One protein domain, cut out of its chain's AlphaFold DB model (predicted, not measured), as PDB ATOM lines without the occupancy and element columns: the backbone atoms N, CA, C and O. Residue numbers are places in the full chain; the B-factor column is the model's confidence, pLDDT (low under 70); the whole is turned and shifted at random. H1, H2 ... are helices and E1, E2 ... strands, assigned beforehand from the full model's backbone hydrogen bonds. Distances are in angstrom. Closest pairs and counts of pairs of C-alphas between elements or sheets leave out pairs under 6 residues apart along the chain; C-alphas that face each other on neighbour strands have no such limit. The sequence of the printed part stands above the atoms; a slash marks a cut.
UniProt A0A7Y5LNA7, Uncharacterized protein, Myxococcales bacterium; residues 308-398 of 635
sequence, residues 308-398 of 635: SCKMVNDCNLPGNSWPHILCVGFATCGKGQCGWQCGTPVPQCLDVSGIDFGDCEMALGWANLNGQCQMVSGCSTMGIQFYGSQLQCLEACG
ATOM      1  N   SER A 308      33.034   1.131  14.291       93.62
ATOM      2  CA  SER A 308      33.430   0.400  15.492       93.62
ATOM      3  C   SER A 308      33.140   1.201  16.769       93.62
ATOM      4  O   SER A 308      32.778   2.380  16.728       93.62
ATOM      5  N   CYS A 309      33.222   0.529  17.916       90.44
ATOM      6  CA  CYS A 309      33.038   1.142  19.228       90.44
ATOM      7  C   CYS A 309      33.676   0.304  20.336       90.44
ATOM      8  O   CYS A 309      33.657  -0.926  20.296       90.44
ATOM      9  N   LYS A 310      34.168   0.961  21.386       85.75
ATOM     10  CA  LYS A 310      34.449   0.319  22.676       85.75
ATOM     11  C   LYS A 310      33.273   0.481  23.629       85.75
ATOM     12  O   LYS A 310      32.952  -0.431  24.391       85.75
ATOM     13  N   MET A 311      32.622   1.638  23.568       85.38
ATOM     14  CA  MET A 311      31.456   1.987  24.365       85.38
ATOM     15  C   MET A 311      30.361   2.604  23.496       85.38
ATOM     16  O   MET A 311      30.626   3.154  22.434       85.38
ATOM     17  N   VAL A 312      29.109   2.537  23.952       82.88
ATOM     18  CA  VAL A 312      27.935   2.986  23.173       82.88
ATOM     19  C   VAL A 312      28.062   4.434  22.685       82.88
ATOM     20  O   VAL A 312      27.634   4.748  21.578       82.88
ATOM     21  N   ASN A 313      28.688   5.305  23.477       82.50
ATOM     22  CA  ASN A 313      28.851   6.711  23.117       82.50
ATOM     23  C   ASN A 313      29.784   6.933  21.923       82.50
ATOM     24  O   ASN A 313      29.632   7.948  21.246       82.50
ATOM     25  N   ASP A 314      30.682   5.993  21.620       88.19
ATOM     26  CA  ASP A 314      31.542   6.092  20.444       88.19
ATOM     27  C   ASP A 314      30.719   6.139  19.151       88.19
ATOM     28  O   ASP A 314      31.064   6.865  18.223       88.19
ATOM     29  N   CYS A 315      29.586   5.433  19.114       89.25
ATOM     30  CA  CYS A 315      28.699   5.361  17.951       89.25
ATOM     31  C   CYS A 315      27.974   6.671  17.633       89.25
ATOM     32  O   CYS A 315      27.386   6.793  16.560       89.25
ATOM     33  N   ASN A 316      27.996   7.625  18.567       85.38
ATOM     34  CA  ASN A 316      27.385   8.944  18.419       85.38
ATOM     35  C   ASN A 316      28.435  10.057  18.258       85.38
ATOM     36  O   ASN A 316      28.068  11.234  18.226       85.38
ATOM     37  N   LEU A 317      29.731   9.721  18.204       85.31
ATOM     38  CA  LEU A 317      30.780  10.724  18.085       85.31
ATOM     39  C   LEU A 317      30.788  11.377  16.697       85.31
ATOM     40  O   LEU A 317      30.688  10.687  15.680       85.31
ATOM     41  N   PRO A 318      30.992  12.704  16.624       82.06
ATOM     42  CA  PRO A 318      31.213  13.375  15.355       82.06
ATOM     43  C   PRO A 318      32.518  12.865  14.730       82.06
ATOM     44  O   PRO A 318      33.596  13.041  15.296       82.06
ATOM     45  N   GLY A 319      32.410  12.238  13.560       85.06
ATOM     46  CA  GLY A 319      33.521  11.620  12.832       85.06
ATOM     47  C   GLY A 319      33.391  10.110  12.678       85.06
ATOM     48  O   GLY A 319      33.803   9.621  11.644       85.06
ATOM     49  N   ASN A 320      32.739   9.417  13.619       91.94
ATOM     50  CA  ASN A 320      32.454   7.988  13.493       91.94
ATOM     51  C   ASN A 320      31.291   7.774  12.508       91.94
ATOM     52  O   ASN A 320      30.121   7.825  12.901       91.94
ATOM     53  N   SER A 321      31.592   7.613  11.219       90.25
ATOM     54  CA  SER A 321      30.569   7.481  10.171       90.25
ATOM     55  C   SER A 321      30.249   6.028   9.861       90.25
ATOM     56  O   SER A 321      31.082   5.290   9.359       90.25
ATOM     57  N   TRP A 322      28.998   5.613  10.054       91.81
ATOM     58  CA  TRP A 322      28.598   4.240   9.755       91.81
ATOM     59  C   TRP A 322      27.146   4.128   9.291       91.81
ATOM     60  O   TRP A 322      26.290   4.933   9.669       91.81
ATOM     61  N   PRO A 323      26.837   3.142   8.431       87.81
ATOM     62  CA  PRO A 323      25.494   2.961   7.912       87.81
ATOM     63  C   PRO A 323      24.575   2.354   8.974       87.81
ATOM     64  O   PRO A 323      24.847   1.285   9.519       87.81
ATOM     65  N   HIS A 324      23.425   2.984   9.201       81.31
ATOM     66  CA  HIS A 324      22.374   2.437  10.050       81.31
ATOM     67  C   HIS A 324      20.981   2.722   9.493       81.31
ATOM     68  O   HIS A 324      20.779   3.578   8.631       81.31
ATOM     69  N   ILE A 325      19.995   1.970   9.977       78.44
ATOM     70  CA  ILE A 325      18.602   2.165   9.589       78.44
ATOM     71  C   ILE A 325      18.092   3.518  10.114       78.44
ATOM     72  O   ILE A 325      18.268   3.857  11.285       78.44
ATOM     73  N   LEU A 326      17.460   4.300   9.234       76.19
ATOM     74  CA  LEU A 326      16.849   5.587   9.576       76.19
ATOM     75  C   LEU A 326      15.491   5.352  10.240       76.19
ATOM     76  O   LEU A 326      14.445   5.332   9.592       76.19
ATOM     77  N   CYS A 327      15.522   5.146  11.548       74.88
ATOM     78  CA  CYS A 327      14.350   5.022  12.400       74.88
ATOM     79  C   CYS A 327      14.607   5.753  13.719       74.88
ATOM     80  O   CYS A 327      15.754   5.903  14.144       74.88
ATOM     81  N   VAL A 328      13.538   6.174  14.395       68.75
ATOM     82  CA  VAL A 328      13.664   6.622  15.785       68.75
ATOM     83  C   VAL A 328      14.120   5.425  16.626       68.75
ATOM     84  O   VAL A 328      13.630   4.312  16.428       68.75
ATOM     85  N   GLY A 329      15.128   5.626  17.471       73.25
ATOM     86  CA  GLY A 329      15.875   4.544  18.105       73.25
ATOM     87  C   GLY A 329      17.095   5.050  18.876       73.25
ATOM     88  O   GLY A 329      17.223   6.254  19.097       73.25
ATOM     89  N   PHE A 330      17.981   4.139  19.279       75.56
ATOM     90  CA  PHE A 330      19.234   4.456  19.978       75.56
ATOM     91  C   PHE A 330      20.403   3.604  19.468       75.56
ATOM     92  O   PHE A 330      20.205   2.493  18.964       75.56
ATOM     93  N   ALA A 331      21.623   4.127  19.614       81.56
ATOM     94  CA  ALA A 331      22.845   3.407  19.278       81.56
ATOM     95  C   ALA A 331      23.149   2.306  20.307       81.56
ATOM     96  O   ALA A 331      22.908   2.457  21.504       81.56
ATOM     97  N   THR A 332      23.725   1.204  19.846       86.25
ATOM     98  CA  THR A 332      24.196   0.074  20.653       86.25
ATOM     99  C   THR A 332      25.642  -0.231  20.287       86.25
ATOM    100  O   THR A 332      26.007  -0.073  19.127       86.25
ATOM    101  N   CYS A 333      26.435  -0.735  21.229       85.88
ATOM    102  CA  CYS A 333      27.787  -1.219  20.959       85.88
ATOM    103  C   CYS A 333      27.876  -2.702  21.314       85.88
ATOM    104  O   CYS A 333      27.793  -3.072  22.486       85.88
ATOM    105  N   GLY A 334      27.994  -3.561  20.305       85.00
ATOM    106  CA  GLY A 334      28.025  -5.010  20.476       85.00
ATOM    107  C   GLY A 334      29.175  -5.620  19.694       85.00
ATOM    108  O   GLY A 334      29.304  -5.373  18.501       85.00
ATOM    109  N   LYS A 335      30.011  -6.434  20.354       85.12
ATOM    110  CA  LYS A 335      31.196  -7.072  19.739       85.12
ATOM    111  C   LYS A 335      32.145  -6.076  19.048       85.12
ATOM    112  O   LYS A 335      32.731  -6.398  18.022       85.12
ATOM    113  N   GLY A 336      32.272  -4.873  19.602       87.38
ATOM    114  CA  GLY A 336      33.124  -3.831  19.035       87.38
ATOM    115  C   GLY A 336      32.515  -3.075  17.851       87.38
ATOM    116  O   GLY A 336      33.224  -2.309  17.212       87.38
ATOM    117  N   GLN A 337      31.234  -3.297  17.532       94.62
ATOM    118  CA  GLN A 337      30.555  -2.680  16.392       94.62
ATOM    119  C   GLN A 337      29.337  -1.872  16.819       94.62
ATOM    120  O   GLN A 337      28.568  -2.278  17.702       94.62
ATOM    121  N   CYS A 338      29.148  -0.748  16.137       92.25
ATOM    122  CA  CYS A 338      27.973   0.081  16.283       92.25
ATOM    123  C   CYS A 338      26.749  -0.577  15.647       92.25
ATOM    124  O   CYS A 338      26.781  -1.117  14.542       92.25
ATOM    125  N   GLY A 339      25.644  -0.523  16.378       90.00
ATOM    126  CA  GLY A 339      24.328  -0.952  15.935       90.00
ATOM    127  C   GLY A 339      23.285   0.103  16.270       90.00
ATOM    128  O   GLY A 339      23.526   0.986  17.091       90.00
ATOM    129  N   TRP A 340      22.119   0.020  15.632       85.69
ATOM    130  CA  TRP A 340      21.001   0.928  15.881       85.69
ATOM    131  C   TRP A 340      19.727   0.136  16.136       85.69
ATOM    132  O   TRP A 340      19.325  -0.686  15.309       85.69
ATOM    133  N   GLN A 341      19.083   0.387  17.271       82.06
ATOM    134  CA  GLN A 341      17.858  -0.300  17.658       82.06
ATOM    135  C   GLN A 341      16.641   0.612  17.464       82.06
ATOM    136  O   GLN A 341      16.511   1.629  18.140       82.06
ATOM    137  N   CYS A 342      15.738   0.237  16.550       79.19
ATOM    138  CA  CYS A 342      14.511   0.985  16.250       79.19
ATOM    139  C   CYS A 342      13.417   0.809  17.316       79.19
ATOM    140  O   CYS A 342      13.136  -0.316  17.732       79.19
ATOM    141  N   GLY A 343      12.721   1.898  17.663       67.88
ATOM    142  CA  GLY A 343      11.544   1.919  18.540       67.88
ATOM    143  C   GLY A 343      10.826   3.278  18.534       67.88
ATOM    144  O   GLY A 343      11.406   4.301  18.180       67.88
ATOM    145  N   THR A 344       9.540   3.319  18.896       52.84
ATOM    146  CA  THR A 344       8.817   4.596  19.064       52.84
ATOM    147  C   THR A 344       9.379   5.366  20.261       52.84
ATOM    148  O   THR A 344       9.563   4.748  21.310       52.84
ATOM    149  N   PRO A 345       9.615   6.688  20.163       48.56
ATOM    150  CA  PRO A 345      10.101   7.454  21.299       48.56
ATOM    151  C   PRO A 345       9.002   7.519  22.363       48.56
ATOM    152  O   PRO A 345       7.903   8.017  22.113       48.56
ATOM    153  N   VAL A 346       9.300   6.996  23.549       52.66
ATOM    154  CA  VAL A 346       8.546   7.302  24.767       52.66
ATOM    155  C   VAL A 346       8.716   8.808  25.037       52.66
ATOM    156  O   VAL A 346       9.825   9.313  24.840       52.66
ATOM    157  N   PRO A 347       7.663   9.559  25.420       61.62
ATOM    158  CA  PRO A 347       7.787  10.988  25.702       61.62
ATOM    159  C   PRO A 347       8.901  11.253  26.717       61.62
ATOM    160  O   PRO A 347       8.970  10.578  27.746       61.62
ATOM    161  N   GLN A 348       9.754  12.243  26.438       62.00
ATOM    162  CA  GLN A 348      10.710  12.741  27.426       62.00
ATOM    163  C   GLN A 348       9.915  13.170  28.668       62.00
ATOM    164  O   GLN A 348       8.941  13.913  28.544       62.00
ATOM    165  N   CYS A 349      10.295  12.643  29.835       73.25
ATOM    166  CA  CYS A 349       9.643  12.870  31.134       73.25
ATOM    167  C   CYS A 349       8.274  12.206  31.361       73.25
ATOM    168  O   CYS A 349       7.496  12.684  32.192       73.25
ATOM    169  N   LEU A 350       7.987  11.088  30.682       81.38
ATOM    170  CA  LEU A 350       6.875  10.209  31.060       81.38
ATOM    171  C   LEU A 350       6.984   9.821  32.547       81.38
ATOM    172  O   LEU A 350       8.024   9.331  32.978       81.38
ATOM    173  N   ASP A 351       5.905  10.030  33.304       81.44
ATOM    174  CA  ASP A 351       5.801   9.526  34.673       81.44
ATOM    175  C   ASP A 351       5.699   7.998  34.630       81.44
ATOM    176  O   ASP A 351       4.767   7.445  34.040       81.44
ATOM    177  N   VAL A 352       6.689   7.325  35.210       82.44
ATOM    178  CA  VAL A 352       6.776   5.859  35.209       82.44
ATOM    179  C   VAL A 352       6.224   5.228  36.484       82.44
ATOM    180  O   VAL A 352       6.370   4.022  36.693       82.44
ATOM    181  N   SER A 353       5.573   6.016  37.343       82.44
ATOM    182  CA  SER A 353       4.878   5.497  38.517       82.44
ATOM    183  C   SER A 353       3.840   4.434  38.117       82.44
ATOM    184  O   SER A 353       2.969   4.641  37.273       82.44
ATOM    185  N   GLY A 354       3.957   3.242  38.712       71.50
ATOM    186  CA  GLY A 354       3.067   2.108  38.433       71.50
ATOM    187  C   GLY A 354       3.438   1.255  37.214       71.50
ATOM    188  O   GLY A 354       2.687   0.334  36.888       71.50
ATOM    189  N   ILE A 355       4.574   1.517  36.559       79.31
ATOM    190  CA  ILE A 355       5.152   0.624  35.547       79.31
ATOM    191  C   ILE A 355       6.068  -0.390  36.244       79.31
ATOM    192  O   ILE A 355       6.931  -0.017  37.034       79.31
ATOM    193  N   ASP A 356       5.869  -1.674  35.949       79.12
ATOM    194  CA  ASP A 356       6.691  -2.769  36.463       79.12
ATOM    195  C   ASP A 356       7.844  -3.074  35.493       79.12
ATOM    196  O   ASP A 356       7.621  -3.483  34.351       79.12
ATOM    197  N   PHE A 357       9.080  -2.863  35.951       78.62
ATOM    198  CA  PHE A 357      10.303  -3.106  35.184       78.62
ATOM    199  C   PHE A 357      10.904  -4.504  35.432       78.62
ATOM    200  O   PHE A 357      12.010  -4.799  34.964       78.62
ATOM    201  N   GLY A 358      10.157  -5.387  36.103       74.94
ATOM    202  CA  GLY A 358      10.490  -6.782  36.377       74.94
ATOM    203  C   GLY A 358      11.047  -7.018  37.783       74.94
ATOM    204  O   GLY A 358      11.576  -6.112  38.420       74.94
ATOM    205  N   ASP A 359      10.992  -8.278  38.228       71.44
ATOM    206  CA  ASP A 359      11.288  -8.734  39.602       71.44
ATOM    207  C   ASP A 359      12.783  -8.716  40.003       71.44
ATOM    208  O   ASP A 359      13.241  -9.574  40.761       71.44
ATOM    209  N   CYS A 360      13.593  -7.792  39.480       73.50
ATOM    210  CA  CYS A 360      15.023  -7.740  39.784       73.50
ATOM    211  C   CYS A 360      15.521  -6.339  40.147       73.50
ATOM    212  O   CYS A 360      14.984  -5.329  39.704       73.50
ATOM    213  N   GLU A 361      16.599  -6.278  40.928       73.50
ATOM    214  CA  GLU A 361      17.142  -5.032  41.482       73.50
ATOM    215  C   GLU A 361      18.385  -4.541  40.714       73.50
ATOM    216  O   GLU A 361      19.461  -4.375  41.285       73.50
ATOM    217  N   MET A 362      18.273  -4.320  39.399       73.12
ATOM    218  CA  MET A 362      19.346  -3.699  38.602       73.12
ATOM    219  C   MET A 362      19.021  -2.226  38.338       73.12
ATOM    220  O   MET A 362      17.926  -1.917  37.894       73.12
ATOM    221  N   ALA A 363      19.952  -1.306  38.611       82.00
ATOM    222  CA  ALA A 363      19.734   0.124  38.387       82.00
ATOM    223  C   ALA A 363      19.592   0.430  36.883       82.00
ATOM    224  O   ALA A 363      20.553   0.288  36.128       82.00
ATOM    225  N   LEU A 364      18.398   0.850  36.455       81.00
ATOM    226  CA  LEU A 364      18.090   1.209  35.066       81.00
ATOM    227  C   LEU A 364      18.421   2.679  34.763       81.00
ATOM    228  O   LEU A 364      18.740   3.013  33.625       81.00
ATOM    229  N   GLY A 365      18.382   3.534  35.789       85.25
ATOM    230  CA  GLY A 365      18.742   4.955  35.745       85.25
ATOM    231  C   GLY A 365      17.673   5.833  36.404       85.25
ATOM    232  O   GLY A 365      16.827   5.334  37.141       85.25
ATOM    233  N   TRP A 366      17.713   7.144  36.178       86.50
ATOM    234  CA  TRP A 366      16.790   8.104  36.793       86.50
ATOM    235  C   TRP A 366      15.592   8.395  35.890       86.50
ATOM    236  O   TRP A 366      15.756   8.536  34.681       86.50
ATOM    237  N   ALA A 367      14.391   8.508  36.454       87.44
ATOM    238  CA  ALA A 367      13.179   8.881  35.721       87.44
ATOM    239  C   ALA A 367      12.212   9.679  36.608       87.44
ATOM    240  O   ALA A 367      12.368   9.724  37.829       87.44
ATOM    241  N   ASN A 368      11.214  10.305  35.983       85.31
ATOM    242  CA  ASN A 368      10.136  10.999  36.680       85.31
ATOM    243  C   ASN A 368       9.178   9.978  37.319       85.31
ATOM    244  O   ASN A 368       8.529   9.211  36.607       85.31
ATOM    245  N   LEU A 369       9.103   9.966  38.648       87.19
ATOM    246  CA  LEU A 369       8.141   9.202  39.436       87.19
ATOM    247  C   LEU A 369       7.365  10.184  40.308       87.19
ATOM    248  O   LEU A 369       7.933  10.785  41.219       87.19
ATOM    249  N   ASN A 370       6.066  10.341  40.049       79.69
ATOM    250  CA  ASN A 370       5.191  11.246  40.804       79.69
ATOM    251  C   ASN A 370       5.722  12.695  40.907       79.69
ATOM    252  O   ASN A 370       5.560  13.345  41.941       79.69
ATOM    253  N   GLY A 371       6.378  13.212  39.863       75.19
ATOM    254  CA  GLY A 371       6.926  14.575  39.848       75.19
ATOM    255  C   GLY A 371       8.305  14.726  40.495       75.19
ATOM    256  O   GLY A 371       8.767  15.850  40.667       75.19
ATOM    257  N   GLN A 372       8.976  13.624  40.838       78.88
ATOM    258  CA  GLN A 372      10.342  13.626  41.355       78.88
ATOM    259  C   GLN A 372      11.251  12.751  40.495       78.88
ATOM    260  O   GLN A 372      10.866  11.670  40.058       78.88
ATOM    261  N   CYS A 373      12.489  13.193  40.287       84.06
ATOM    262  CA  CYS A 373      13.507  12.358  39.664       84.06
ATOM    263  C   CYS A 373      14.023  11.342  40.679       84.06
ATOM    264  O   CYS A 373      14.738  11.709  41.609       84.06
ATOM    265  N   GLN A 374      13.662  10.072  40.493       87.44
ATOM    266  CA  GLN A 374      14.061   8.963  41.359       87.44
ATOM    267  C   GLN A 374      14.806   7.893  40.559       87.44
ATOM    268  O   GLN A 374      14.606   7.744  39.349       87.44
ATOM    269  N   MET A 375      15.687   7.155  41.236       85.50
ATOM    270  CA  MET A 375      16.387   6.021  40.644       85.50
ATOM    271  C   MET A 375      15.417   4.847  40.492       85.50
ATOM    272  O   MET A 375      14.800   4.412  41.462       85.50
ATOM    273  N   VAL A 376      15.312   4.322  39.277       86.06
ATOM    274  CA  VAL A 376      14.479   3.171  38.936       86.06
ATOM    275  C   VAL A 376      15.360   1.944  38.784       86.06
ATOM    276  O   VAL A 376      16.405   1.989  38.128       86.06
ATOM    277  N   SER A 377      14.928   0.840  39.384       83.50
ATOM    278  CA  SER A 377      15.543  -0.474  39.239       83.50
ATOM    279  C   SER A 377      14.594  -1.464  38.559       83.50
ATOM    280  O   SER A 377      13.376  -1.307  38.604       83.50
ATOM    281  N   GLY A 378      15.159  -2.457  37.875       84.00
ATOM    282  CA  GLY A 378      14.419  -3.463  37.123       84.00
ATOM    283  C   GLY A 378      15.311  -4.229  36.147       84.00
ATOM    284  O   GLY A 378      16.502  -3.966  36.028       84.00
ATOM    285  N   CYS A 379      14.727  -5.173  35.416       75.44
ATOM    286  CA  CYS A 379      15.421  -6.032  34.448       75.44
ATOM    287  C   CYS A 379      15.181  -5.636  32.989       75.44
ATOM    288  O   CYS A 379      15.802  -6.192  32.083       75.44
ATOM    289  N   SER A 380      14.256  -4.713  32.741       74.44
ATOM    290  CA  SER A 380      13.893  -4.269  31.401       74.44
ATOM    291  C   SER A 380      13.628  -2.780  31.418       74.44
ATOM    292  O   SER A 380      12.909  -2.299  32.280       74.44
ATOM    293  N   THR A 381      14.149  -2.050  30.436       69.56
ATOM    294  CA  THR A 381      13.844  -0.624  30.281       69.56
ATOM    295  C   THR A 381      12.538  -0.379  29.529       69.56
ATOM    296  O   THR A 381      12.078   0.754  29.472       69.56
ATOM    297  N   MET A 382      11.937  -1.413  28.919       65.00
ATOM    298  CA  MET A 382      10.705  -1.331  28.113       65.00
ATOM    299  C   MET A 382      10.689  -0.199  27.060       65.00
ATOM    300  O   MET A 382       9.626   0.243  26.631       65.00
ATOM    301  N   GLY A 383      11.865   0.262  26.615       63.59
ATOM    302  CA  GLY A 383      12.010   1.378  25.671       63.59
ATOM    303  C   GLY A 383      11.925   2.777  26.296       63.59
ATOM    304  O   GLY A 383      11.953   3.763  25.564       63.59
ATOM    305  N   ILE A 384      11.843   2.876  27.623       73.06
ATOM    306  CA  ILE A 384      11.894   4.134  28.370       73.06
ATOM    307  C   ILE A 384      13.350   4.587  28.496       73.06
ATOM    308  O   ILE A 384      14.239   3.798  28.825       73.06
ATOM    309  N   GLN A 385      13.592   5.868  28.217       69.81
ATOM    310  CA  GLN A 385      14.896   6.485  28.423       69.81
ATOM    311  C   GLN A 385      15.040   6.899  29.885       69.81
ATOM    312  O   GLN A 385      14.307   7.762  30.363       69.81
ATOM    313  N   PHE A 386      16.001   6.287  30.566       82.06
ATOM    314  CA  PHE A 386      16.430   6.704  31.891       82.06
ATOM    315  C   PHE A 386      17.614   7.657  31.769       82.06
ATOM    316  O   PHE A 386      18.496   7.482  30.926       82.06
ATOM    317  N   TYR A 387      17.641   8.663  32.626       84.81
ATOM    318  CA  TYR A 387      18.742   9.600  32.718       84.81
ATOM    319  C   TYR A 387      19.903   8.966  33.483       84.81
ATOM    320  O   TYR A 387      19.708   8.236  34.458       84.81
ATOM    321  N   GLY A 388      21.128   9.253  33.047       78.69
ATOM    322  CA  GLY A 388      22.339   8.708  33.664       78.69
ATOM    323  C   GLY A 388      22.608   9.271  35.060       78.69
ATOM    324  O   GLY A 388      23.387   8.699  35.817       78.69
ATOM    325  N   SER A 389      21.956  10.376  35.423       76.94
ATOM    326  CA  SER A 389      22.020  10.969  36.754       76.94
ATOM    327  C   SER A 389      20.712  11.660  37.124       76.94
ATOM    328  O   SER A 389      19.915  12.037  36.260       76.94
ATOM    329  N   GLN A 390      20.523  11.871  38.426       82.31
ATOM    330  CA  GLN A 390      19.415  12.657  38.956       82.31
ATOM    331  C   GLN A 390      19.393  14.051  38.327       82.31
ATOM    332  O   GLN A 390      18.358  14.473  37.831       82.31
ATOM    333  N   LEU A 391      20.551  14.712  38.246       72.19
ATOM    334  CA  LEU A 391      20.693  16.048  37.668       72.19
ATOM    335  C   LEU A 391      20.239  16.112  36.202       72.19
ATOM    336  O   LEU A 391      19.516  17.024  35.823       72.19
ATOM    337  N   GLN A 392      20.589  15.108  35.393       74.88
ATOM    338  CA  GLN A 392      20.136  15.034  33.999       74.88
ATOM    339  C   GLN A 392      18.615  14.885  33.891       74.88
ATOM    340  O   GLN A 392      18.009  15.464  32.992       74.88
ATOM    341  N   CYS A 393      17.995  14.133  34.803       81.81
ATOM    342  CA  CYS A 393      16.540  14.021  34.880       81.81
ATOM    343  C   CYS A 393      15.898  15.352  35.289       81.81
ATOM    344  O   CYS A 393      14.928  15.787  34.674       81.81
ATOM    345  N   LEU A 394      16.464  16.016  36.297       77.62
ATOM    346  CA  LEU A 394      15.977  17.287  36.829       77.62
ATOM    347  C   LEU A 394      16.012  18.387  35.759       77.62
ATOM    348  O   LEU A 394      14.994  19.028  35.494       77.62
ATOM    349  N   GLU A 395      17.145  18.533  35.066       75.62
ATOM    350  CA  GLU A 395      17.316  19.492  33.970       75.62
ATOM    351  C   GLU A 395      16.394  19.189  32.784       75.62
ATOM    352  O   GLU A 395      15.752  20.096  32.250       75.62
ATOM    353  N   ALA A 396      16.293  17.921  32.377       74.81
ATOM    354  CA  ALA A 396      15.478  17.534  31.231       74.81
ATOM    355  C   ALA A 396      13.969  17.642  31.501       74.81
ATOM    356  O   ALA A 396      13.206  17.894  30.567       74.81
ATOM    357  N   CYS A 397      13.542  17.467  32.756       79.31
ATOM    358  CA  CYS A 397      12.135  17.488  33.154       79.31
ATOM    359  C   CYS A 397      11.680  18.789  33.818       79.31
ATOM    360  O   CYS A 397      10.499  18.913  34.143       79.31
ATOM    361  N   GLY A 398      12.573  19.769  33.982       73.56
ATOM    362  CA  GLY A 398      12.250  21.051  34.611       73.56
ATOM    363  C   GLY A 398      11.874  20.918  36.089       73.56
ATOM    364  O   GLY A 398      11.054  21.690  36.582       73.56
TER     365      GLY A 398
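AT A GLANCE: This is residues 308 to 398 of the 635 residues of an uncharacterized protein of Myxococcales bacterium (UniProt A0A7Y5LNA7). Two small lobes are joined by a thin bridge of chain at residues 343 to 347; each lobe holds one two-stranded hairpin with a short helix packed on it, E3 and E4 with H2 in one, E1 and E2 with H1 in the other, and much of the rest is loops. The printed part has 91 residues, with two named helices and four named strands in the order H1 E1 E2 E3 E4 H2. Both sheets are antiparallel, and the class is mixed, helices and strands, with under half of the residues in named elements. The whole is only just compact, close to loose, with a radius of gyration of the C-alphas of 14.6 A and spans of 40 by 30 by 22 A.

IN THESE COORDINATES: E3, residues 363 to 369, is 14.8 A long, and E4, residues 372 to 377, 15.2 A. H2, residues 390 to 397, is 10.5 A long and ends at C-alpha 397, (12.135, 17.488, 33.154). E1, residues 329 to 334, is 15.6 A long, and E2, residues 337 to 342, 16.5 A. H1, residues 312 to 316, is 7.6 A long and begins at C-alpha 312, (27.935, 2.986, 23.173).

HOW THE PARTS SIT: E3 and E4 form an antiparallel hairpin at 149 degrees, with N 367 and O 374 3.0 A apart, within hydrogen-bond range. The closest C-alphas of E3 and H2 are those of Trp 366 and Gln 390, 5.7 A apart. E1 and E2 form a hairpin at 150 degrees, with N 332 and O 339 at 2.8 A, within hydrogen-bond range. The closest C-alphas of H1 and E1 are those of Val 312 and Cys 333, 4.8 A apart. H1 and H2 are apart, and so are E2 and E3. In H2 every O i to N i+4 pair is within hydrogen-bond range; in H1 0 of 1 is, beside 2 of 2 O i to N i+3 pairs.

THE WHOLE: The C-alphas farthest apart, those of Gly 319 and Gly 354, are 40.9 A apart. The printed part has no cut. The links H1 to E1, E2 to E3 and E4 to H2 are long. The mean pLDDT of the printed part is 79.4, with residues 328, 343 to 348, 381 to 383 and 385 under 70.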